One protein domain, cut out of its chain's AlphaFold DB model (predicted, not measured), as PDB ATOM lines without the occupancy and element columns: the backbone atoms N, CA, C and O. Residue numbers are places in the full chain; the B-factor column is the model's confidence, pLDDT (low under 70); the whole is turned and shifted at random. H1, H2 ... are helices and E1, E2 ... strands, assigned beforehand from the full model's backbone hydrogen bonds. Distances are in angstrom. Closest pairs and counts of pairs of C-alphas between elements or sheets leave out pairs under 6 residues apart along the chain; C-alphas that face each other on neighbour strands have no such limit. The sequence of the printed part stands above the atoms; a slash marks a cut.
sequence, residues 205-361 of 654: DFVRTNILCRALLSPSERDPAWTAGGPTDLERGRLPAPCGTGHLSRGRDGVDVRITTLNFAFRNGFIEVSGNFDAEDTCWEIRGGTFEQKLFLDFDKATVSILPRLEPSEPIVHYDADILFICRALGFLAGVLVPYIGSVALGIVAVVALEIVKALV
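Overview. This is residues 205 to 361 of the 654 residues of an uncharacterized protein of Rhizobium meliloti (UniProt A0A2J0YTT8). A long, twisted sheet curls round one long helix, H4, while H1 packs on the sheet's other face. H3 lies at one end of the long axis and the turn of the E4 and E5 hairpin at the other; H2 and its long links lie off to one side. The 157 printed residues hold four named helices and six named strands, in the order H1 H2 E1 E2 E3 E4 E5 E6 H3 H4, class mixed. The sheet is branched and its neighbour pairs are antiparallel. The whole is only just compact, close to loose, with a radius of gyration of the C-alphas of 18.0 A, and elongated, spanning 59 by 32 by 24 A.

Along the chain. Begin with the sheet: find E1 at residues 248 to 252, E2 at 255 to 267, 32.6 A long, and E3 at 270 to 281, 33.2 A. E4, residues 284 to 300, runs 42.6 A from C-alpha 284 at (142.214, 229.321, 244.520) and bends by 76 degrees at residue 287. E5, residues 305 to 318, is 33.4 A long and runs on into E6, residues 321 to 323, at 58 degrees. H4, residues 339 to 360, runs 32.4 A to C-alpha 360 at (133.273, 207.922, 249.061). H1, residues 205 to 215, begins at (120.099, 200.317, 239.992) and is 14.6 A long; H2 is residues 233 to 236 and H3 residues 325 to 333.

Arrangement. E1 to E5 form a meander, each strand the antiparallel neighbour of the one before. Look for N 250 and O 257, 2.8 A, between E1 and E2; N 263 and O 274, 2.7 A, between E2 and E3; and N 273 and O 293, 2.8 A, between E3 and E4. On the other side of E4 from E3 lie E5, with N 296 and O 309 at 2.7 A, and E6, with N 322 and O 285 at 2.8 A. The sheet curls round H4, whose closest C-alphas to E5 are Ala 353 and Pro 315, 5.6 A. H1 is on the opposite face; its closest C-alphas to E2 are Arg 208 and Phe 264, 6.6 A. H1 and H2 are close but not clearly touching, with C-alphas 214 and 235 at 7.8 A. Every O i to N i+4 pair is within hydrogen-bond range in H3, against 17 of 18 in H4 and 4 of 7 in H1; H2 is too short for one.

Size, cuts and confidence. The C-alphas of Ala 302 and Leu 333 are the two farthest apart, 61.2 A. The printed part has no cut; the links H1 to H2 and H2 to E1 are long. Confidence is low, under 70, at 41 residues, among them 225 to 230 and 328 to 353.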
ATOM      1  N   ASP A 205     120.876 199.118 239.654       75.38
ATOM      2  CA  ASP A 205     120.099 200.317 239.992       75.38
ATOM      3  C   ASP A 205     119.589 200.293 241.439       75.38
ATOM      4  O   ASP A 205     119.554 201.334 242.105       75.38
ATOM      5  N   PHE A 206     119.256 199.105 241.956       75.25
ATOM      6  CA  PHE A 206     118.863 198.937 243.352       75.25
ATOM      7  C   PHE A 206     120.045 199.218 244.277       75.25
ATOM      8  O   PHE A 206     119.906 200.021 245.197       75.25
ATOM      9  N   VAL A 207     121.211 198.621 244.008       74.88
ATOM     10  CA  VAL A 207     122.435 198.828 244.800       74.88
ATOM     11  C   VAL A 207     122.858 200.294 244.762       74.88
ATOM     12  O   VAL A 207     123.143 200.879 245.807       74.88
ATOM     13  N   ARG A 208     122.836 200.920 243.579       80.94
ATOM     14  CA  ARG A 208     123.142 202.344 243.412       80.94
ATOM     15  C   ARG A 208     122.250 203.197 244.307       80.94
ATOM     16  O   ARG A 208     122.754 203.928 245.152       80.94
ATOM     17  N   THR A 209     120.937 203.073 244.140       74.19
ATOM     18  CA  THR A 209     119.969 203.980 244.768       74.19
ATOM     19  C   THR A 209     119.818 203.711 246.263       74.19
ATOM     20  O   THR A 209     119.775 204.646 247.055       74.19
ATOM     21  N   ASN A 210     119.759 202.443 246.671       69.56
ATOM     22  CA  ASN A 210     119.389 202.070 248.039       69.56
ATOM     23  C   ASN A 210     120.583 201.873 248.970       69.56
ATOM     24  O   ASN A 210     120.426 202.028 250.179       69.56
ATOM     25  N   ILE A 211     121.756 201.539 248.427       74.06
ATOM     26  CA  ILE A 211     122.939 201.208 249.227       74.06
ATOM     27  C   ILE A 211     123.985 202.310 249.069       74.06
ATOM     28  O   ILE A 211     124.290 203.010 250.033       74.06
ATOM     29  N   LEU A 212     124.491 202.518 247.849       81.94
ATOM     30  CA  LEU A 212     125.622 203.420 247.611       81.94
ATOM     31  C   LEU A 212     125.256 204.888 247.841       81.94
ATOM     32  O   LEU A 212     125.953 205.571 248.583       81.94
ATOM     33  N   CYS A 213     124.144 205.371 247.278       82.69
ATOM     34  CA  CYS A 213     123.751 206.777 247.401       82.69
ATOM     35  C   CYS A 213     123.586 207.227 248.859       82.69
ATOM     36  O   CYS A 213     123.985 208.330 249.218       82.69
ATOM     37  N   ARG A 214     123.019 206.375 249.716       80.12
ATOM     38  CA  ARG A 214     122.824 206.709 251.130       80.12
ATOM     39  C   ARG A 214     124.108 206.557 251.951       80.12
ATOM     40  O   ARG A 214     124.285 207.282 252.929       80.12
ATOM     41  N   ALA A 215     125.008 205.658 251.549       77.94
ATOM     42  CA  ALA A 215     126.292 205.458 252.218       77.94
ATOM     43  C   ALA A 215     127.190 206.710 252.195       77.94
ATOM     44  O   ALA A 215     127.972 206.891 253.122       77.94
ATOM     45  N   LEU A 216     127.015 207.591 251.202       81.56
ATOM     46  CA  LEU A 216     127.755 208.856 251.047       81.56
ATOM     47  C   LEU A 216     127.507 209.870 252.174       81.56
ATOM     48  O   LEU A 216     128.324 210.761 252.409       81.56
ATOM     49  N   LEU A 217     126.363 209.764 252.852       81.00
ATOM     50  CA  LEU A 217     126.038 210.601 254.001       81.00
ATOM     51  C   LEU A 217     126.646 209.988 255.261       81.00
ATOM     52  O   LEU A 217     126.501 208.783 255.499       81.00
ATOM     53  N   SER A 218     127.262 210.818 256.100       77.94
ATOM     54  CA  SER A 218     127.699 210.411 257.439       77.94
ATOM     55  C   SER A 218     126.492 209.987 258.293       77.94
ATOM     56  O   SER A 218     125.366 210.432 258.038       77.94
ATOM     57  N   PRO A 219     126.674 209.159 259.338       76.69
ATOM     58  CA  PRO A 219     125.569 208.726 260.194       76.69
ATOM     59  C   PRO A 219     124.720 209.875 260.767       76.69
ATOM     60  O   PRO A 219     123.510 209.723 260.897       76.69
ATOM     61  N   SER A 220     125.326 211.033 261.056       80.69
ATOM     62  CA  SER A 220     124.626 212.240 261.526       80.69
ATOM     63  C   SER A 220     123.864 213.001 260.436       80.69
ATOM     64  O   SER A 220     122.966 213.782 260.746       80.69
ATOM     65  N   GLU A 221     124.229 212.816 259.166       82.75
ATOM     66  CA  GLU A 221     123.557 213.437 258.019       82.75
ATOM     67  C   GLU A 221     122.369 212.607 257.512       82.75
ATOM     68  O   GLU A 221     121.549 213.140 256.756       82.75
ATOM     69  N   ARG A 222     122.277 211.331 257.913       83.12
ATOM     70  CA  ARG A 222     121.201 210.410 257.533       83.12
ATOM     71  C   ARG A 222     119.928 210.676 258.329       83.12
ATOM     72  O   ARG A 222     119.967 210.985 259.519       83.12
ATOM     73  N   ASP A 223     118.792 210.504 257.670       80.12
ATOM     74  CA  ASP A 223     117.484 210.599 258.305       80.12
ATOM     75  C   ASP A 223     117.257 209.364 259.205       80.12
ATOM     76  O   ASP A 223     117.331 208.228 258.713       80.12
ATOM     77  N   PRO A 224     117.002 209.542 260.517       71.69
ATOM     78  CA  PRO A 224     116.733 208.428 261.425       71.69
ATOM     79  C   PRO A 224     115.407 207.719 261.120       71.69
ATOM     80  O   PRO A 224     115.244 206.567 261.513       71.69
ATOM     81  N   ALA A 225     114.474 208.364 260.410       63.53
ATOM     82  CA  ALA A 225     113.183 207.787 260.029       63.53
ATOM     83  C   ALA A 225     113.253 206.907 258.767       63.53
ATOM     84  O   ALA A 225     112.230 206.625 258.144       63.53
ATOM     85  N   TRP A 226     114.452 206.492 258.357       57.03
ATOM     86  CA  TRP A 226     114.625 205.726 257.134       57.03
ATOM     87  C   TRP A 226     113.892 204.384 257.155       57.03
ATOM     88  O   TRP A 226     114.079 203.552 258.043       57.03
ATOM     89  N   THR A 227     113.126 204.159 256.096       55.28
ATOM     90  CA  THR A 227     112.570 202.869 255.688       55.28
ATOM     91  C   THR A 227     113.283 202.418 254.411       55.28
ATOM     92  O   THR A 227     113.787 203.250 253.655       55.28
ATOM     93  N   ALA A 228     113.378 201.111 254.143       51.31
ATOM     94  CA  ALA A 228     114.037 200.645 252.925       51.31
ATOM     95  C   ALA A 228     113.291 201.135 251.671       51.31
ATOM     96  O   ALA A 228     112.195 200.678 251.361       51.31
ATOM     97  N   GLY A 229     113.901 202.089 250.967       58.06
ATOM     98  CA  GLY A 229     113.363 202.688 249.744       58.06
ATOM     99  C   GLY A 229     114.264 203.757 249.109       58.06
ATOM    100  O   GLY A 229     113.789 204.552 248.303       58.06
ATOM    101  N   GLY A 230     115.551 203.801 249.470       69.12
ATOM    102  CA  GLY A 230     116.504 204.811 248.999       69.12
ATOM    103  C   GLY A 230     116.646 206.000 249.952       69.12
ATOM    104  O   GLY A 230     116.243 205.897 251.113       69.12
ATOM    105  N   PRO A 231     117.265 207.108 249.504       80.94
ATOM    106  CA  PRO A 231     117.411 208.308 250.314       80.94
ATOM    107  C   PRO A 231     116.071 209.047 250.462       80.94
ATOM    108  O   PRO A 231     115.308 209.174 249.491       80.94
ATOM    109  N   THR A 232     115.792 209.569 251.659       86.56
ATOM    110  CA  THR A 232     114.600 210.401 251.918       86.56
ATOM    111  C   THR A 232     114.655 211.707 251.121       86.56
ATOM    112  O   THR A 232     115.707 212.090 250.610       86.56
ATOM    113  N   ASP A 233     113.536 212.427 250.986       86.12
ATOM    114  CA  ASP A 233     113.531 213.708 250.256       86.12
ATOM    115  C   ASP A 233     114.521 214.723 250.864       86.12
ATOM    116  O   ASP A 233     115.167 215.478 250.135       86.12
ATOM    117  N   LEU A 234     114.702 214.693 252.192       86.62
ATOM    118  CA  LEU A 234     115.689 215.515 252.894       86.62
ATOM    119  C   LEU A 234     117.126 215.107 252.534       86.62
ATOM    120  O   LEU A 234     117.964 215.968 252.261       86.62
ATOM    121  N   GLU A 235     117.408 213.801 252.509       89.06
ATOM    122  CA  GLU A 235     118.714 213.255 252.118       89.06
ATOM    123  C   GLU A 235     119.020 213.549 250.639       89.06
ATOM    124  O   GLU A 235     120.133 213.956 250.312       89.06
ATOM    125  N   ARG A 236     118.029 213.447 249.740       89.94
ATOM    126  CA  ARG A 236     118.186 213.784 248.311       89.94
ATOM    127  C   ARG A 236     118.568 215.246 248.087       89.94
ATOM    128  O   ARG A 236     119.305 215.534 247.147       89.94
ATOM    129  N   GLY A 237     118.141 216.160 248.957       91.25
ATOM    130  CA  GLY A 237     118.580 217.559 248.924       91.25
ATOM    131  C   GLY A 237     120.070 217.764 249.240       91.25
ATOM    132  O   GLY A 237     120.608 218.827 248.941       91.25
ATOM    133  N   ARG A 238     120.742 216.759 249.820       89.62
ATOM    134  CA  ARG A 238     122.168 216.770 250.208       89.62
ATOM    135  C   ARG A 238     123.045 215.881 249.326       89.62
ATOM    136  O   ARG A 238     124.247 215.792 249.543       89.62
ATOM    137  N   LEU A 239     122.446 215.182 248.365       90.50
ATOM    138  CA  LEU A 239     123.134 214.220 247.515       90.50
ATOM    139  C   LEU A 239     123.233 214.740 246.076       90.50
ATOM    140  O   LEU A 239     122.254 215.294 245.571       90.50
ATOM    141  N   PRO A 240     124.376 214.541 245.401       92.75
ATOM    142  CA  PRO A 240     124.548 214.904 244.000       92.75
ATOM    143  C   PRO A 240     123.710 214.027 243.069       92.75
ATOM    144  O   PRO A 240     123.302 212.917 243.421       92.75
ATOM    145  N   ALA A 241     123.484 214.495 241.843       91.25
ATOM    146  CA  ALA A 241     122.830 213.687 240.817       91.25
ATOM    147  C   ALA A 241     123.672 212.435 240.467       91.25
ATOM    148  O   ALA A 241     124.899 212.546 240.403       91.25
ATOM    149  N   PRO A 242     123.052 211.262 240.208       89.94
ATOM    150  CA  PRO A 242     121.615 210.995 240.176       89.94
ATOM    151  C   PRO A 242     121.036 210.577 241.541       89.94
ATOM    152  O   PRO A 242     119.847 210.289 241.629       89.94
ATOM    153  N   CYS A 243     121.851 210.521 242.599       86.19
ATOM    154  CA  CYS A 243     121.413 210.145 243.946       86.19
ATOM    155  C   CYS A 243     120.451 211.161 244.580       86.19
ATOM    156  O   CYS A 243     119.671 210.807 245.464       86.19
ATOM    157  N   GLY A 244     120.503 212.415 244.137       91.12
ATOM    158  CA  GLY A 244     119.664 213.496 244.624       91.12
ATOM    159  C   GLY A 244     119.687 214.716 243.709       91.12
ATOM    160  O   GLY A 244     120.018 214.625 242.525       91.12
ATOM    161  N   THR A 245     119.297 215.858 244.266       93.31
ATOM    162  CA  THR A 245     119.215 217.155 243.572       93.31
ATOM    163  C   THR A 245     120.177 218.197 244.144       93.31
ATOM    164  O   THR A 245     120.137 219.353 243.730       93.31
ATOM    165  N   GLY A 246     120.977 217.820 245.143       92.69
ATOM    166  CA  GLY A 246     121.908 218.693 245.848       92.69
ATOM    167  C   GLY A 246     123.356 218.506 245.406       92.69
ATOM    168  O   GLY A 246     123.646 218.204 244.252       92.69
ATOM    169  N   HIS A 247     124.267 218.698 246.352       91.56
ATOM    170  CA  HIS A 247     125.696 218.426 246.224       91.56
ATOM    171  C   HIS A 247     126.215 217.900 247.564       91.56
ATOM    172  O   HIS A 247     125.657 218.232 248.612       91.56
ATOM    173  N   LEU A 248     127.276 217.096 247.527       88.31
ATOM    174  CA  LEU A 248     127.937 216.604 248.733       88.31
ATOM    175  C   LEU A 248     129.087 217.549 249.087       88.31
ATOM    176  O   LEU A 248     130.070 217.608 248.350       88.31
ATOM    177  N   SER A 249     128.963 218.281 250.193       86.12
ATOM    178  CA  SER A 249     130.021 219.173 250.683       86.12
ATOM    179  C   SER A 249     130.925 218.460 251.682       86.12
ATOM    180  O   SER A 249     130.448 217.842 252.643       86.12
ATOM    181  N   ARG A 250     132.235 218.565 251.480       83.75
ATOM    182  CA  ARG A 250     133.285 218.090 252.385       83.75
ATOM    183  C   ARG A 250     134.347 219.172 252.473       83.75
ATOM    184  O   ARG A 250     134.698 219.759 251.461       83.75
ATOM    185  N   GLY A 251     134.857 219.449 253.665       76.19
ATOM    186  CA  GLY A 251     135.876 220.476 253.810       76.19
ATOM    187  C   GLY A 251     136.762 220.258 255.019       76.19
ATOM    188  O   GLY A 251     136.299 219.836 256.083       76.19
ATOM    189  N   ARG A 252     138.048 220.562 254.846       71.06
ATOM    190  CA  ARG A 252     139.067 220.486 255.893       71.06
ATOM    191  C   ARG A 252     140.120 221.559 255.655       71.06
ATOM    192  O   ARG A 252     140.445 221.878 254.518       71.06
ATOM    193  N   ASP A 253     140.643 222.118 256.744       75.94
ATOM    194  CA  ASP A 253     141.784 223.041 256.730       75.94
ATOM    195  C   ASP A 253     141.597 224.277 255.820       75.94
ATOM    196  O   ASP A 253     142.561 224.828 255.302       75.94
ATOM    197  N   GLY A 254     140.350 224.742 255.661       79.31
ATOM    198  CA  GLY A 254     140.004 225.930 254.868       79.31
ATOM    199  C   GLY A 254     139.635 225.658 253.407       79.31
ATOM    200  O   GLY A 254     139.191 226.585 252.733       79.31
ATOM    201  N   VAL A 255     139.749 224.409 252.945       80.00
ATOM    202  CA  VAL A 255     139.319 223.978 251.608       80.00
ATOM    203  C   VAL A 255     137.899 223.412 251.686       80.00
ATOM    204  O   VAL A 255     137.655 222.496 252.473       80.00
ATOM    205  N   ASP A 256     136.977 223.942 250.881       86.25
ATOM    206  CA  ASP A 256     135.613 223.419 250.694       86.25
ATOM    207  C   ASP A 256     135.522 222.712 249.337       86.25
ATOM    208  O   ASP A 256     135.800 223.314 248.303       86.25
ATOM    209  N   VAL A 257     135.139 221.437 249.332       88.31
ATOM    210  CA  VAL A 257     134.959 220.594 248.145       88.31
ATOM    211  C   VAL A 257     133.490 220.204 248.039       88.31
ATOM    212  O   VAL A 257     132.923 219.582 248.937       88.31
ATOM    213  N   ARG A 258     132.862 220.525 246.908       92.19
ATOM    214  CA  ARG A 258     131.460 220.223 246.609       92.19
ATOM    215  C   ARG A 258     131.374 219.272 245.431       92.19
ATOM    216  O   ARG A 258     131.600 219.666 244.293       92.19
ATOM    217  N   ILE A 259     130.994 218.027 245.685       91.75
ATOM    218  CA  ILE A 259     130.740 217.042 244.629       91.75
ATOM    219  C   ILE A 259     129.335 217.293 244.080       91.75
ATOM    220  O   ILE A 259     128.346 217.162 244.805       91.75
ATOM    221  N   THR A 260     129.245 217.678 242.806       92.81
ATOM    222  CA  THR A 260     128.003 218.115 242.145       92.81
ATOM    223  C   THR A 260     127.330 216.997 241.354       92.81
ATOM    224  O   THR A 260     126.103 216.962 241.247       92.81
ATOM    225  N   THR A 261     128.107 216.039 240.845       93.69
ATOM    226  CA  THR A 261     127.601 214.821 240.197       93.69
ATOM    227  C   THR A 261     128.399 213.609 240.658       93.69
ATOM    228  O   THR A 261     129.595 213.710 240.924       93.69
ATOM    229  N   LEU A 262     127.738 212.456 240.750       91.31
ATOM    230  CA  LEU A 262     128.361 211.197 241.138       91.31
ATOM    231  C   LEU A 262     127.688 210.025 240.429       91.31
ATOM    232  O   LEU A 262     126.519 209.735 240.650       91.31
ATOM    233  N   ASN A 263     128.431 209.313 239.600       93.00
ATOM    234  CA  ASN A 263     127.957 208.178 238.832       93.00
ATOM    235  C   ASN A 263     128.575 206.874 239.346       93.00
ATOM    236  O   ASN A 263     129.745 206.834 239.716       93.00
ATOM    237  N   PHE A 264     127.785 205.802 239.299       91.69
ATOM    238  CA  PHE A 264     128.204 204.447 239.651       91.69
ATOM    239  C   PHE A 264     127.935 203.518 238.469       91.69
ATOM    240  O   PHE A 264     126.785 203.116 238.233       91.69
ATOM    241  N   ALA A 265     128.979 203.171 237.724       94.00
ATOM    242  CA  ALA A 265     128.904 202.231 236.613       94.00
ATOM    243  C   ALA A 265     129.430 200.855 237.045       94.00
ATOM    244  O   ALA A 265     130.592 200.691 237.405       94.00
ATOM    245  N   PHE A 266     128.566 199.844 237.003       90.44
ATOM    246  CA  PHE A 266     128.936 198.482 237.377       90.44
ATOM    247  C   PHE A 266     129.731 197.822 236.247       90.44
ATOM    248  O   PHE A 266     129.290 197.777 235.092       90.44
ATOM    249  N   ARG A 267     130.918 197.312 236.578       92.81
ATOM    250  CA  ARG A 267     131.791 196.539 235.689       92.81
ATOM    251  C   ARG A 267     132.019 195.163 236.304       92.81
ATOM    252  O   ARG A 267     131.840 194.957 237.499       92.81
ATOM    253  N   ASN A 268     132.442 194.201 235.489       88.50
ATOM    254  CA  ASN A 268     132.798 192.887 236.018       88.50
ATOM    255  C   ASN A 268     134.022 193.027 236.940       88.50
ATOM    256  O   ASN A 268     135.107 193.381 236.481       88.50
ATOM    257  N   GLY A 269     133.819 192.766 238.233       90.44
ATOM    258  CA  GLY A 269     134.828 192.818 239.291       90.44
ATOM    259  C   GLY A 269     134.923 194.127 240.089       90.44
ATOM    260  O   GLY A 269     135.526 194.102 241.156       90.44
ATOM    261  N   PHE A 270     134.342 195.245 239.636       92.56
ATOM    262  CA  PHE A 270     134.423 196.538 240.338       92.56
ATOM    263  C   PHE A 270     133.290 197.496 239.950       92.56
ATOM    264  O   PHE A 270     132.619 197.329 238.932       92.56
ATOM    265  N   ILE A 271     133.100 198.538 240.753       89.75
ATOM    266  CA  ILE A 271     132.205 199.658 240.474       89.75
ATOM    267  C   ILE A 271     133.076 200.855 240.100       89.75
ATOM    268  O   ILE A 271     133.938 201.283 240.862       89.75
ATOM    269  N   GLU A 272     132.878 201.371 238.898       94.19
ATOM    270  CA  GLU A 272     133.503 202.598 238.425       94.19
ATOM    271  C   GLU A 272     132.726 203.785 239.000       94.19
ATOM    272  O   GLU A 272     131.524 203.935 238.757       94.19
ATOM    273  N   VAL A 273     133.409 204.583 239.813       91.69
ATOM    274  CA  VAL A 273     132.878 205.769 240.478       91.69
ATOM    275  C   VAL A 273     133.491 206.987 239.809       91.69
ATOM    276  O   VAL A 273     134.709 207.144 239.790       91.69
ATOM    277  N   SER A 274     132.654 207.852 239.255       93.88
ATOM    278  CA  SER A 274     133.117 209.056 238.565       93.88
ATOM    279  C   SER A 274     132.204 210.229 238.867       93.88
ATOM    280  O   SER A 274     131.013 210.032 239.102       93.88
ATOM    281  N   GLY A 275     132.703 211.452 238.803       93.69
ATOM    282  CA  GLY A 275     131.866 212.606 239.105       93.69
ATOM    283  C   GLY A 275     132.517 213.936 238.799       93.69
ATOM    284  O   GLY A 275     133.665 213.991 238.357       93.69
ATOM    285  N   ASN A 276     131.760 214.996 239.070       95.06
ATOM    286  CA  ASN A 276     132.217 216.372 238.981       95.06
ATOM    287  C   ASN A 276     132.275 216.987 240.378       95.06
ATOM    288  O   ASN A 276     131.432 216.694 241.233       95.06
ATOM    289  N   PHE A 277     133.231 217.881 240.591       93.75
ATOM    290  CA  PHE A 277     133.383 218.625 241.828       93.75
ATOM    291  C   PHE A 277     133.766 220.082 241.562       93.75
ATOM    292  O   PHE A 277     134.423 220.409 240.574       93.75
ATOM    293  N   ASP A 278     133.372 220.942 242.489       93.25
ATOM    294  CA  ASP A 278     133.927 222.276 242.662       93.25
ATOM    295  C   ASP A 278     134.763 222.267 243.940       93.25
ATOM    296  O   ASP A 278     134.418 221.573 244.896       93.25
ATOM    297  N   ALA A 279     135.857 223.017 243.981       90.44
ATOM    298  CA  ALA A 279     136.638 223.175 245.201       90.44
ATOM    299  C   ALA A 279     137.086 224.625 245.351       90.44
ATOM    300  O   ALA A 279     137.454 225.253 244.366       90.44
ATOM    301  N   GLU A 280     137.050 225.173 246.555       90.00
ATOM    302  CA  GLU A 280     137.479 226.547 246.808       90.00
ATOM    303  C   GLU A 280     138.272 226.660 248.111       90.00
ATOM    304  O   GLU A 280     138.016 225.966 249.094       90.00
ATOM    305  N   ASP A 281     139.250 227.555 248.093       86.62
ATOM    306  CA  ASP A 281     140.060 227.981 249.229       86.62
ATOM    307  C   ASP A 281     140.232 229.508 249.131       86.62
ATOM    308  O   ASP A 281     139.937 230.149 248.119       86.62
ATOM    309  N   THR A 282     140.779 230.113 250.175       82.56
ATOM    310  CA  THR A 282     141.194 231.516 250.261       82.56
ATOM    311  C   THR A 282     141.994 232.026 249.059       82.56
ATOM    312  O   THR A 282     141.950 233.224 248.769       82.56
ATOM    313  N   CYS A 283     142.725 231.153 248.360       82.94
ATOM    314  CA  CYS A 283     143.647 231.543 247.296       82.94
ATOM    315  C   CYS A 283     143.370 230.961 245.912       82.94
ATOM    316  O   CYS A 283     144.010 231.399 244.950       82.94
ATOM    317  N   TRP A 284     142.466 230.000 245.784       86.19
ATOM    318  CA  TRP A 284     142.214 229.321 244.520       86.19
ATOM    319  C   TRP A 284     140.796 228.762 244.482       86.19
ATOM    320  O   TRP A 284     140.220 228.443 245.518       86.19
ATOM    321  N   GLU A 285     140.246 228.634 243.280       90.50
ATOM    322  CA  GLU A 285     139.004 227.906 243.045       90.50
ATOM    323  C   GLU A 285     139.147 226.948 241.858       90.50
ATOM    324  O   GLU A 285     139.913 227.183 240.925       90.50
ATOM    325  N   ILE A 286     138.413 225.845 241.913       90.94
ATOM    326  CA  ILE A 286     138.220 224.859 240.859       90.94
ATOM    327  C   ILE A 286     136.722 224.821 240.589       90.94
ATOM    328  O   ILE A 286     135.925 224.603 241.507       90.94
ATOM    329  N   ARG A 287     136.341 225.000 239.325       93.50
ATOM    330  CA  ARG A 287     134.954 224.888 238.866       93.50
ATOM    331  C   ARG A 287     134.856 223.764 237.843       93.50
ATOM    332  O   ARG A 287     135.516 223.814 236.808       93.50
ATOM    333  N   GLY A 288     134.028 222.761 238.119       91.88
ATOM    334  CA  GLY A 288     133.778 221.643 237.210       91.88
ATOM    335  C   GLY A 288     134.969 220.701 237.019       91.88
ATOM    336  O   GLY A 288     135.133 220.156 235.927       91.88
ATOM    337  N   GLY A 289     135.789 220.501 238.055       92.62
ATOM    338  CA  GLY A 289     136.779 219.425 238.057       92.62
ATOM    339  C   GLY A 289     136.094 218.059 237.971       92.62
ATOM    340  O   GLY A 289     134.941 217.912 238.376       92.62
ATOM    341  N   THR A 290     136.781 217.048 237.447       93.69
ATOM    342  CA  THR A 290     136.277 215.673 237.353       93.69
ATOM    343  C   THR A 290     137.177 214.698 238.094       93.69
ATOM    344  O   THR A 290     138.369 214.949 238.286       93.69
ATOM    345  N   PHE A 291     136.605 213.578 238.526       91.81
ATOM    346  CA  PHE A 291     137.363 212.496 239.140       91.81
ATOM    347  C   PHE A 291     136.895 211.122 238.668       91.81
ATOM    348  O   PHE A 291     135.721 210.933 238.336       91.81
ATOM    349  N   GLU A 292     137.818 210.165 238.690       91.69
ATOM    350  CA  GLU A 292     137.582 208.751 238.406       91.69
ATOM    351  C   GLU A 292     138.227 207.870 239.479       91.69
ATOM    352  O   GLU A 292     139.355 208.103 239.922       91.69
ATOM    353  N   GLN A 293     137.499 206.833 239.886       89.50
ATOM    354  CA  GLN A 293     137.881 205.929 240.959       89.50
ATOM    355  C   GLN A 293     137.282 204.536 240.723       89.50
ATOM    356  O   GLN A 293     136.156 204.406 240.241       89.50
ATOM    357  N   LYS A 294     137.995 203.471 241.106       90.12
ATOM    358  CA  LYS A 294     137.411 202.121 241.162       90.12
ATOM    359  C   LYS A 294     137.136 201.732 242.604       90.12
ATOM    360  O   LYS A 294     138.001 201.890 243.467       90.12
ATOM    361  N   LEU A 295     135.936 201.213 242.830       86.25
ATOM    362  CA  LEU A 295     135.456 200.660 244.085       86.25
ATOM    363  C   LEU A 295     135.308 199.143 243.943       86.25
ATOM    364  O   LEU A 295     134.521 198.644 243.141       86.25
ATOM    365  N   PHE A 296     136.059 198.417 244.751       88.06
ATOM    366  CA  PHE A 296     135.958 196.982 244.954       88.06
ATOM    367  C   PHE A 296     135.162 196.712 246.228       88.06
ATOM    368  O   PHE A 296     135.115 197.546 247.133       88.06
ATOM    369  N   LEU A 297     134.526 195.547 246.287       84.56
ATOM    370  CA  LEU A 297     133.800 195.080 247.460       84.56
ATOM    371  C   LEU A 297     134.386 193.727 247.852       84.56
ATOM    372  O   LEU A 297     134.161 192.729 247.166       84.56
ATOM    373  N   ASP A 298     135.158 193.711 248.929       83.06
ATOM    374  CA  ASP A 298     135.742 192.494 249.477       83.06
ATOM    375  C   ASP A 298     134.731 191.841 250.431       83.06
ATOM    376  O   ASP A 298     134.057 192.524 251.201       83.06
ATOM    377  N   PHE A 299     134.585 190.517 250.370       82.94
ATOM    378  CA  PHE A 299     133.641 189.776 251.210       82.94
ATOM    379  C   PHE A 299     134.377 189.028 252.320       82.94
ATOM    380  O   PHE A 299     135.159 188.112 252.044       82.94
ATOM    381  N   ASP A 300     134.107 189.393 253.571       80.19
ATOM    382  CA  ASP A 300     134.610 188.669 254.731       80.19
ATOM    383  C   ASP A 300     133.619 187.572 255.130       80.19
ATOM    384  O   ASP A 300     132.586 187.820 255.752       80.19
ATOM    385  N   LYS A 301     133.979 186.329 254.797       79.12
ATOM    386  CA  LYS A 301     133.218 185.121 255.137       79.12
ATOM    387  C   LYS A 301     133.008 184.944 256.641       79.12
ATOM    388  O   LYS A 301     131.998 184.371 257.035       79.12
ATOM    389  N   ALA A 302     133.958 185.373 257.475       73.19
ATOM    390  CA  ALA A 302     133.908 185.114 258.914       73.19
ATOM    391  C   ALA A 302     132.865 185.988 259.613       73.19
ATOM    392  O   ALA A 302     132.210 185.546 260.555       73.19
ATOM    393  N   THR A 303     132.713 187.224 259.143       73.06
ATOM    394  CA  THR A 303     131.760 188.190 259.698       73.06
ATOM    395  C   THR A 303     130.515 188.362 258.829       73.06
ATOM    396  O   THR A 303     129.579 189.036 259.253       73.06
ATOM    397  N   VAL A 304     130.488 187.746 257.639       70.44
ATOM    398  CA  VAL A 304     129.460 187.936 256.602       70.44
ATOM    399  C   VAL A 304     129.289 189.431 256.307       70.44
ATOM    400  O   VAL A 304     128.183 189.976 256.294       70.44
ATOM    401  N   SER A 305     130.419 190.118 256.117       71.19
ATOM    402  CA  SER A 305     130.464 191.560 255.876       71.19
ATOM    403  C   SER A 305     131.055 191.883 254.506       71.19
ATOM    404  O   SER A 305     131.835 191.118 253.936       71.19
ATOM    405  N   ILE A 306     130.630 193.018 253.951       71.69
ATOM    406  CA  ILE A 306     131.125 193.546 252.681       71.69
ATOM    407  C   ILE A 306     131.953 194.788 252.999       71.69
ATOM    408  O   ILE A 306     131.424 195.764 253.531       71.69
ATOM    409  N   LEU A 307     133.239 194.748 252.665       77.75
ATOM    410  CA  LEU A 307     134.207 195.802 252.933       77.75
ATOM    411  C   LEU A 307     134.530 196.550 251.630       77.75
ATOM    412  O   LEU A 307     135.031 195.939 250.683       77.75
ATOM    413  N   PRO A 308     134.246 197.860 251.538       79.69
ATOM    414  CA  PRO A 308     134.610 198.643 250.368       79.69
ATOM    415  C   PRO A 308     136.122 198.898 250.325       79.69
ATOM    416  O   PRO A 308     136.732 199.256 251.331       79.69
ATOM    417  N   ARG A 309     136.723 198.770 249.140       83.44
ATOM    418  CA  ARG A 309     138.143 199.054 248.895       83.44
ATOM    419  C   ARG A 309     138.317 199.874 247.624       83.44
ATOM    420  O   ARG A 309     137.754 199.542 246.587       83.44
ATOM    421  N   LEU A 310     139.104 200.941 247.685       81.00
ATOM    422  CA  LEU A 310     139.375 201.811 246.541       81.00
ATOM    423  C   LEU A 310     140.720 201.464 245.893       81.00
ATOM    424  O   LEU A 310     141.714 201.310 246.601       81.00
ATOM    425  N   GLU A 311     140.765 201.373 244.559       80.19
ATOM    426  CA  GLU A 311     142.030 201.330 243.810       80.19
ATOM    427  C   GLU A 311     142.022 202.266 242.583       80.19
ATOM    428  O   GLU A 311     141.121 202.163 241.744       80.19
ATOM    429  N   PRO A 312     143.043 203.126 242.406       80.19
ATOM    430  CA  PRO A 312     144.089 203.462 243.384       80.19
ATOM    431  C   PRO A 312     143.510 204.074 244.674       80.19
ATOM    432  O   PRO A 312     142.329 204.399 244.729       80.19
ATOM    433  N   SER A 313     144.307 204.184 245.740       72.12
ATOM    434  CA  SER A 313     143.843 204.764 247.015       72.12
ATOM    435  C   SER A 313     143.509 206.254 246.916       72.12
ATOM    436  O   SER A 313     142.790 206.770 247.762       72.12
ATOM    437  N   GLU A 314     144.040 206.931 245.897       76.12
ATOM    438  CA  GLU A 314     143.751 208.320 245.555       76.12
ATOM    439  C   GLU A 314     143.071 208.371 244.180       76.12
ATOM    440  O   GLU A 314     143.569 207.725 243.253       76.12
ATOM    441  N   PRO A 315     141.975 209.125 244.008       82.69
ATOM    442  CA  PRO A 315     141.273 209.241 242.743       82.69
ATOM    443  C   PRO A 315     142.115 209.956 241.699       82.69
ATOM    444  O   PRO A 315     142.904 210.858 241.991       82.69
ATOM    445  N   ILE A 316     141.880 209.590 240.444       86.06
ATOM    446  CA  ILE A 316     142.434 210.312 239.306       86.06
ATOM    447  C   ILE A 316     141.584 211.567 239.134       86.06
ATOM    448  O   ILE A 316     140.403 211.465 238.812       86.06
ATOM    449  N   VAL A 317     142.172 212.738 239.373       87.75
ATOM    450  CA  VAL A 317     141.487 214.032 239.264       87.75
ATOM    451  C   VAL A 317     141.957 214.809 238.036       87.75
ATOM    452  O   VAL A 317     143.151 214.872 237.737       87.75
ATOM    453  N   HIS A 318     141.015 215.443 237.344       89.69
ATOM    454  CA  HIS A 318     141.267 216.364 236.240       89.69
ATOM    455  C   HIS A 318     140.597 217.699 236.544       89.69
ATOM    456  O   HIS A 318     139.394 217.755 236.777       89.69
ATOM    457  N   TYR A 319     141.361 218.786 236.557       87.06
ATOM    458  CA  TYR A 319     140.828 220.098 236.903       87.06
ATOM    459  C   TYR A 319     141.647 221.226 236.284       87.06
ATOM    460  O   TYR A 319     142.805 221.038 235.904       87.06
ATOM    461  N   ASP A 320     141.028 222.400 236.234       84.50
ATOM    462  CA  ASP A 320     141.694 223.679 236.022       84.50
ATOM    463  C   ASP A 320     141.509 224.522 237.292       84.50
ATOM    464  O   ASP A 320     140.420 224.534 237.870       84.50
ATOM    465  N   ALA A 321     142.587 225.140 237.774       82.75
ATOM    466  CA  ALA A 321     142.593 225.867 239.041       82.75
ATOM    467  C   ALA A 321     142.844 227.358 238.809       82.75
ATOM    468  O   ALA A 321     143.937 227.783 238.417       82.75
ATOM    469  N   ASP A 322     141.847 228.165 239.153       82.19
ATOM    470  CA  ASP A 322     141.907 229.613 239.089       82.19
ATOM    471  C   ASP A 322     142.493 230.172 240.384       82.19
ATOM    472  O   ASP A 322     141.838 230.284 241.417       82.19
ATOM    473  N   ILE A 323     143.772 230.548 240.340       80.00
ATOM    474  CA  ILE A 323     144.416 231.241 241.464       80.00
ATOM    475  C   ILE A 323     143.892 232.680 241.529       80.00
ATOM    476  O   ILE A 323     144.153 233.484 240.625       80.00
ATOM    477  N   LEU A 324     143.229 233.018 242.635       79.88
ATOM    478  CA  LEU A 324     142.630 234.328 242.866       79.88
ATOM    479  C   LEU A 324     143.688 235.442 242.832       79.88
ATOM    480  O   LEU A 324     144.815 235.309 243.325       79.88
ATOM    481  N   PHE A 325     143.304 236.591 242.269       72.94
ATOM    482  CA  PHE A 325     144.195 237.735 242.044       72.94
ATOM    483  C   PHE A 325     144.928 238.198 243.314       72.94
ATOM    484  O   PHE A 325     146.106 238.542 243.252       72.94
ATOM    485  N   ILE A 326     144.261 238.160 244.472       69.00
ATOM    486  CA  ILE A 326     144.823 238.600 245.759       69.00
ATOM    487  C   ILE A 326     146.048 237.760 246.150       69.00
ATOM    488  O   ILE A 326     147.059 238.312 246.587       69.00
ATOM    489  N   CYS A 327     146.014 236.447 245.921       73.25
ATOM    490  CA  CYS A 327     147.139 235.574 246.250       73.25
ATOM    491  C   CYS A 327     148.250 235.631 245.194       73.25
ATOM    492  O   CYS A 327     149.429 235.566 245.546       73.25
ATOM    493  N   ARG A 328     147.905 235.883 243.921       66.38
ATOM    494  CA  ARG A 328     148.903 236.239 242.893       66.38
ATOM    495  C   ARG A 328     149.643 237.531 243.259       66.38
ATOM    496  O   ARG A 328     150.863 237.585 243.132       66.38
ATOM    497  N   ALA A 329     148.931 238.542 243.760       64.62
ATOM    498  CA  ALA A 329     149.512 239.819 244.173       64.62
ATOM    499  C   ALA A 329     150.399 239.690 245.426       64.62
ATOM    500  O   ALA A 329     151.495 240.247 245.450       64.62
ATOM    501  N   LEU A 330     149.979 238.920 246.438       63.50
ATOM    502  CA  LEU A 330     150.782 238.660 247.642       63.50
ATOM    503  C   LEU A 330     152.055 237.856 247.341       63.50
ATOM    504  O   LEU A 330     153.125 238.208 247.836       63.50
ATOM    505  N   GLY A 331     151.975 236.831 246.486       60.16
ATOM    506  CA  GLY A 331     153.153 236.077 246.040       60.16
ATOM    507  C   GLY A 331     154.132 236.930 245.226       60.16
ATOM    508  O   GLY A 331     155.348 236.814 245.395       60.16
ATOM    509  N   PHE A 332     153.608 237.844 244.402       58.66
ATOM    510  CA  PHE A 332     154.414 238.802 243.643       58.66
ATOM    511  C   PHE A 332     155.110 239.827 244.556       58.66
ATOM    512  O   PHE A 332     156.291 240.112 244.367       58.66
ATOM    513  N   LEU A 333     154.419 240.332 245.586       55.38
ATOM    514  CA  LEU A 333     154.988 241.248 246.585       55.38
ATOM    515  C   LEU A 333     156.034 240.576 247.492       55.38
ATOM    516  O   LEU A 333     156.977 241.238 247.919       55.38
ATOM    517  N   ALA A 334     155.901 239.276 247.761       55.03
ATOM    518  CA  ALA A 334     156.843 238.510 248.580       55.03
ATOM    519  C   ALA A 334     158.102 238.030 247.820       55.03
ATOM    520  O   ALA A 334     158.994 237.447 248.431       55.03
ATOM    521  N   GLY A 335     158.202 238.263 246.504       45.56
ATOM    522  CA  GLY A 335     159.398 237.952 245.705       45.56
ATOM    523  C   GLY A 335     159.655 236.461 245.437       45.56
ATOM    524  O   GLY A 335     160.713 236.110 244.919       45.56
ATOM    525  N   VAL A 336     158.705 235.573 245.750       54.03
ATOM    526  CA  VAL A 336     158.847 234.116 245.573       54.03
ATOM    527  C   VAL A 336     158.193 233.696 244.256       54.03
ATOM    528  O   VAL A 336     157.096 233.144 244.218       54.03
ATOM    529  N   LEU A 337     158.852 233.991 243.138       50.56
ATOM    530  CA  LEU A 337     158.404 233.557 241.816       50.56
ATOM    531  C   LEU A 337     159.018 232.186 241.481       50.56
ATOM    532  O   LEU A 337     160.234 232.029 241.480       50.56
ATOM    533  N   VAL A 338     158.145 231.230 241.137       46.88
ATOM    534  CA  VAL A 338     158.380 229.948 240.432       46.88
ATOM    535  C   VAL A 338     158.237 228.637 241.242       46.88
ATOM    536  O   VAL A 338     157.405 227.832 240.823       46.88
ATOM    537  N   PRO A 339     158.905 228.357 242.383       46.47
ATOM    538  CA  PRO A 339     158.754 227.045 243.036       46.47
ATOM    539  C   PRO A 339     157.422 226.863 243.792       46.47
ATOM    540  O   PRO A 339     156.970 225.735 243.961       46.47
ATOM    541  N   TYR A 340     156.759 227.953 244.197       49.12
ATOM    542  CA  TYR A 340     155.536 227.900 245.013       49.12
ATOM    543  C   TYR A 340     154.309 227.386 244.237       49.12
ATOM    544  O   TYR A 340     153.456 226.709 244.798       49.12
ATOM    545  N   ILE A 341     154.221 227.657 242.929       48.44
ATOM    546  CA  ILE A 341     153.048 227.289 242.112       48.44
ATOM    547  C   ILE A 341     152.995 225.769 241.880       48.44
ATOM    548  O   ILE A 341     151.923 225.174 241.946       48.44
ATOM    549  N   GLY A 342     154.152 225.124 241.687       45.41
ATOM    550  CA  GLY A 342     154.234 223.668 241.526       45.41
ATOM    551  C   GLY A 342     153.887 222.896 242.804       45.41
ATOM    552  O   GLY A 342     153.184 221.891 242.739       45.41
ATOM    553  N   SER A 343     154.317 223.385 243.974       50.06
ATOM    554  CA  SER A 343     153.956 222.782 245.267       50.06
ATOM    555  C   SER A 343     152.489 223.002 245.632       50.06
ATOM    556  O   SER A 343     151.876 222.118 246.222       50.06
ATOM    557  N   VAL A 344     151.914 224.152 245.261       52.53
ATOM    558  CA  VAL A 344     150.488 224.435 245.475       52.53
ATOM    559  C   VAL A 344     149.627 223.526 244.603       52.53
ATOM    560  O   VAL A 344     148.696 222.929 245.123       52.53
ATOM    561  N   ALA A 345     149.974 223.321 243.327       53.97
ATOM    562  CA  ALA A 345     149.237 222.395 242.467       53.97
ATOM    563  C   ALA A 345     149.226 220.962 243.034       53.97
ATOM    564  O   ALA A 345     148.160 220.373 243.145       53.97
ATOM    565  N   LEU A 346     150.379 220.434 243.472       56.03
ATOM    566  CA  LEU A 346     150.461 219.104 244.099       56.03
ATOM    567  C   LEU A 346     149.704 219.021 245.437       56.03
ATOM    568  O   LEU A 346     149.081 218.001 245.722       56.03
ATOM    569  N   GLY A 347     149.728 220.090 246.241       55.97
ATOM    570  CA  GLY A 347     148.955 220.177 247.483       55.97
ATOM    571  C   GLY A 347     147.445 220.176 247.240       55.97
ATOM    572  O   GLY A 347     146.719 219.480 247.944       55.97
ATOM    573  N   ILE A 348     146.981 220.886 246.206       61.66
ATOM    574  CA  ILE A 348     145.570 220.913 245.795       61.66
ATOM    575  C   ILE A 348     145.111 219.516 245.367       61.66
ATOM    576  O   ILE A 348     144.076 219.065 245.853       61.66
ATOM    577  N   VAL A 349     145.893 218.804 244.536       63.38
ATOM    578  CA  VAL A 349     145.582 217.411 244.143       63.38
ATOM    579  C   VAL A 349     145.386 216.545 245.380       63.38
ATOM    580  O   VAL A 349     144.356 215.894 245.502       63.38
ATOM    581  N   ALA A 350     146.355 216.545 246.300       60.81
ATOM    582  CA  ALA A 350     146.340 215.653 247.453       60.81
ATOM    583  C   ALA A 350     145.163 215.944 248.399       60.81
ATOM    584  O   ALA A 350     144.524 215.012 248.883       60.81
ATOM    585  N   VAL A 351     144.845 217.222 248.641       66.94
ATOM    586  CA  VAL A 351     143.725 217.615 249.511       66.94
ATOM    587  C   VAL A 351     142.383 217.278 248.862       66.94
ATOM    588  O   VAL A 351     141.543 216.649 249.501       66.94
ATOM    589  N   VAL A 352     142.191 217.620 247.586       68.94
ATOM    590  CA  VAL A 352     140.950 217.317 246.855       68.94
ATOM    591  C   VAL A 352     140.753 215.807 246.719       68.94
ATOM    592  O   VAL A 352     139.665 215.305 246.985       68.94
ATOM    593  N   ALA A 353     141.805 215.068 246.362       69.88
ATOM    594  CA  ALA A 353     141.762 213.616 246.253       69.88
ATOM    595  C   ALA A 353     141.414 212.967 247.599       69.88
ATOM    596  O   ALA A 353     140.537 212.107 247.646       69.88
ATOM    597  N   LEU A 354     142.025 213.419 248.700       70.31
ATOM    598  CA  LEU A 354     141.729 212.919 250.043       70.31
ATOM    599  C   LEU A 354     140.281 213.205 250.464       70.31
ATOM    600  O   LEU A 354     139.629 212.325 251.024       70.31
ATOM    601  N   GLU A 355     139.764 214.406 250.199       69.62
ATOM    602  CA  GLU A 355     138.385 214.762 250.555       69.62
ATOM    603  C   GLU A 355     137.352 214.031 249.682       69.62
ATOM    604  O   GLU A 355     136.319 213.607 250.201       69.62
ATOM    605  N   ILE A 356     137.649 213.766 248.403       67.81
ATOM    606  CA  ILE A 356     136.823 212.894 247.549       67.81
ATOM    607  C   ILE A 356     136.839 211.455 248.078       67.81
ATOM    608  O   ILE A 356     135.777 210.849 248.217       67.81
ATOM    609  N   VAL A 357     138.009 210.908 248.435       69.94
ATOM    610  CA  VAL A 357     138.121 209.562 249.034       69.94
ATOM    611  C   VAL A 357     137.298 209.472 250.306       69.94
ATOM    612  O   VAL A 357     136.528 208.528 250.454       69.94
ATOM    613  N   LYS A 358     137.401 210.471 251.184       68.25
ATOM    614  CA  LYS A 358     136.609 210.535 252.414       68.25
ATOM    615  C   LYS A 358     135.111 210.612 252.154       68.25
ATOM    616  O   LYS A 358     134.334 210.007 252.882       68.25
ATOM    617  N   ALA A 359     134.703 211.347 251.120       62.19
ATOM    618  CA  ALA A 359     133.306 211.411 250.708       62.19
ATOM    619  C   ALA A 359     132.776 210.049 250.227       62.19
ATOM    620  O   ALA A 359     131.591 209.766 250.390       62.19
ATOM    621  N   LEU A 360     133.637 209.225 249.623       65.00
ATOM    622  CA  LEU A 360     133.273 207.922 249.061       65.00
ATOM    623  C   LEU A 360     133.376 206.776 250.073       65.00
ATOM    624  O   LEU A 360     132.582 205.837 250.023       65.00
ATOM    625  N   VAL A 361     134.360 206.838 250.965       64.94
ATOM    626  CA  VAL A 361     134.672 205.826 251.974       64.94
ATOM    627  C   VAL A 361     135.055 206.582 253.235       64.94
ATOM    628  O   VAL A 361     136.211 206.956 253.397       64.94
TER     629      VAL A 361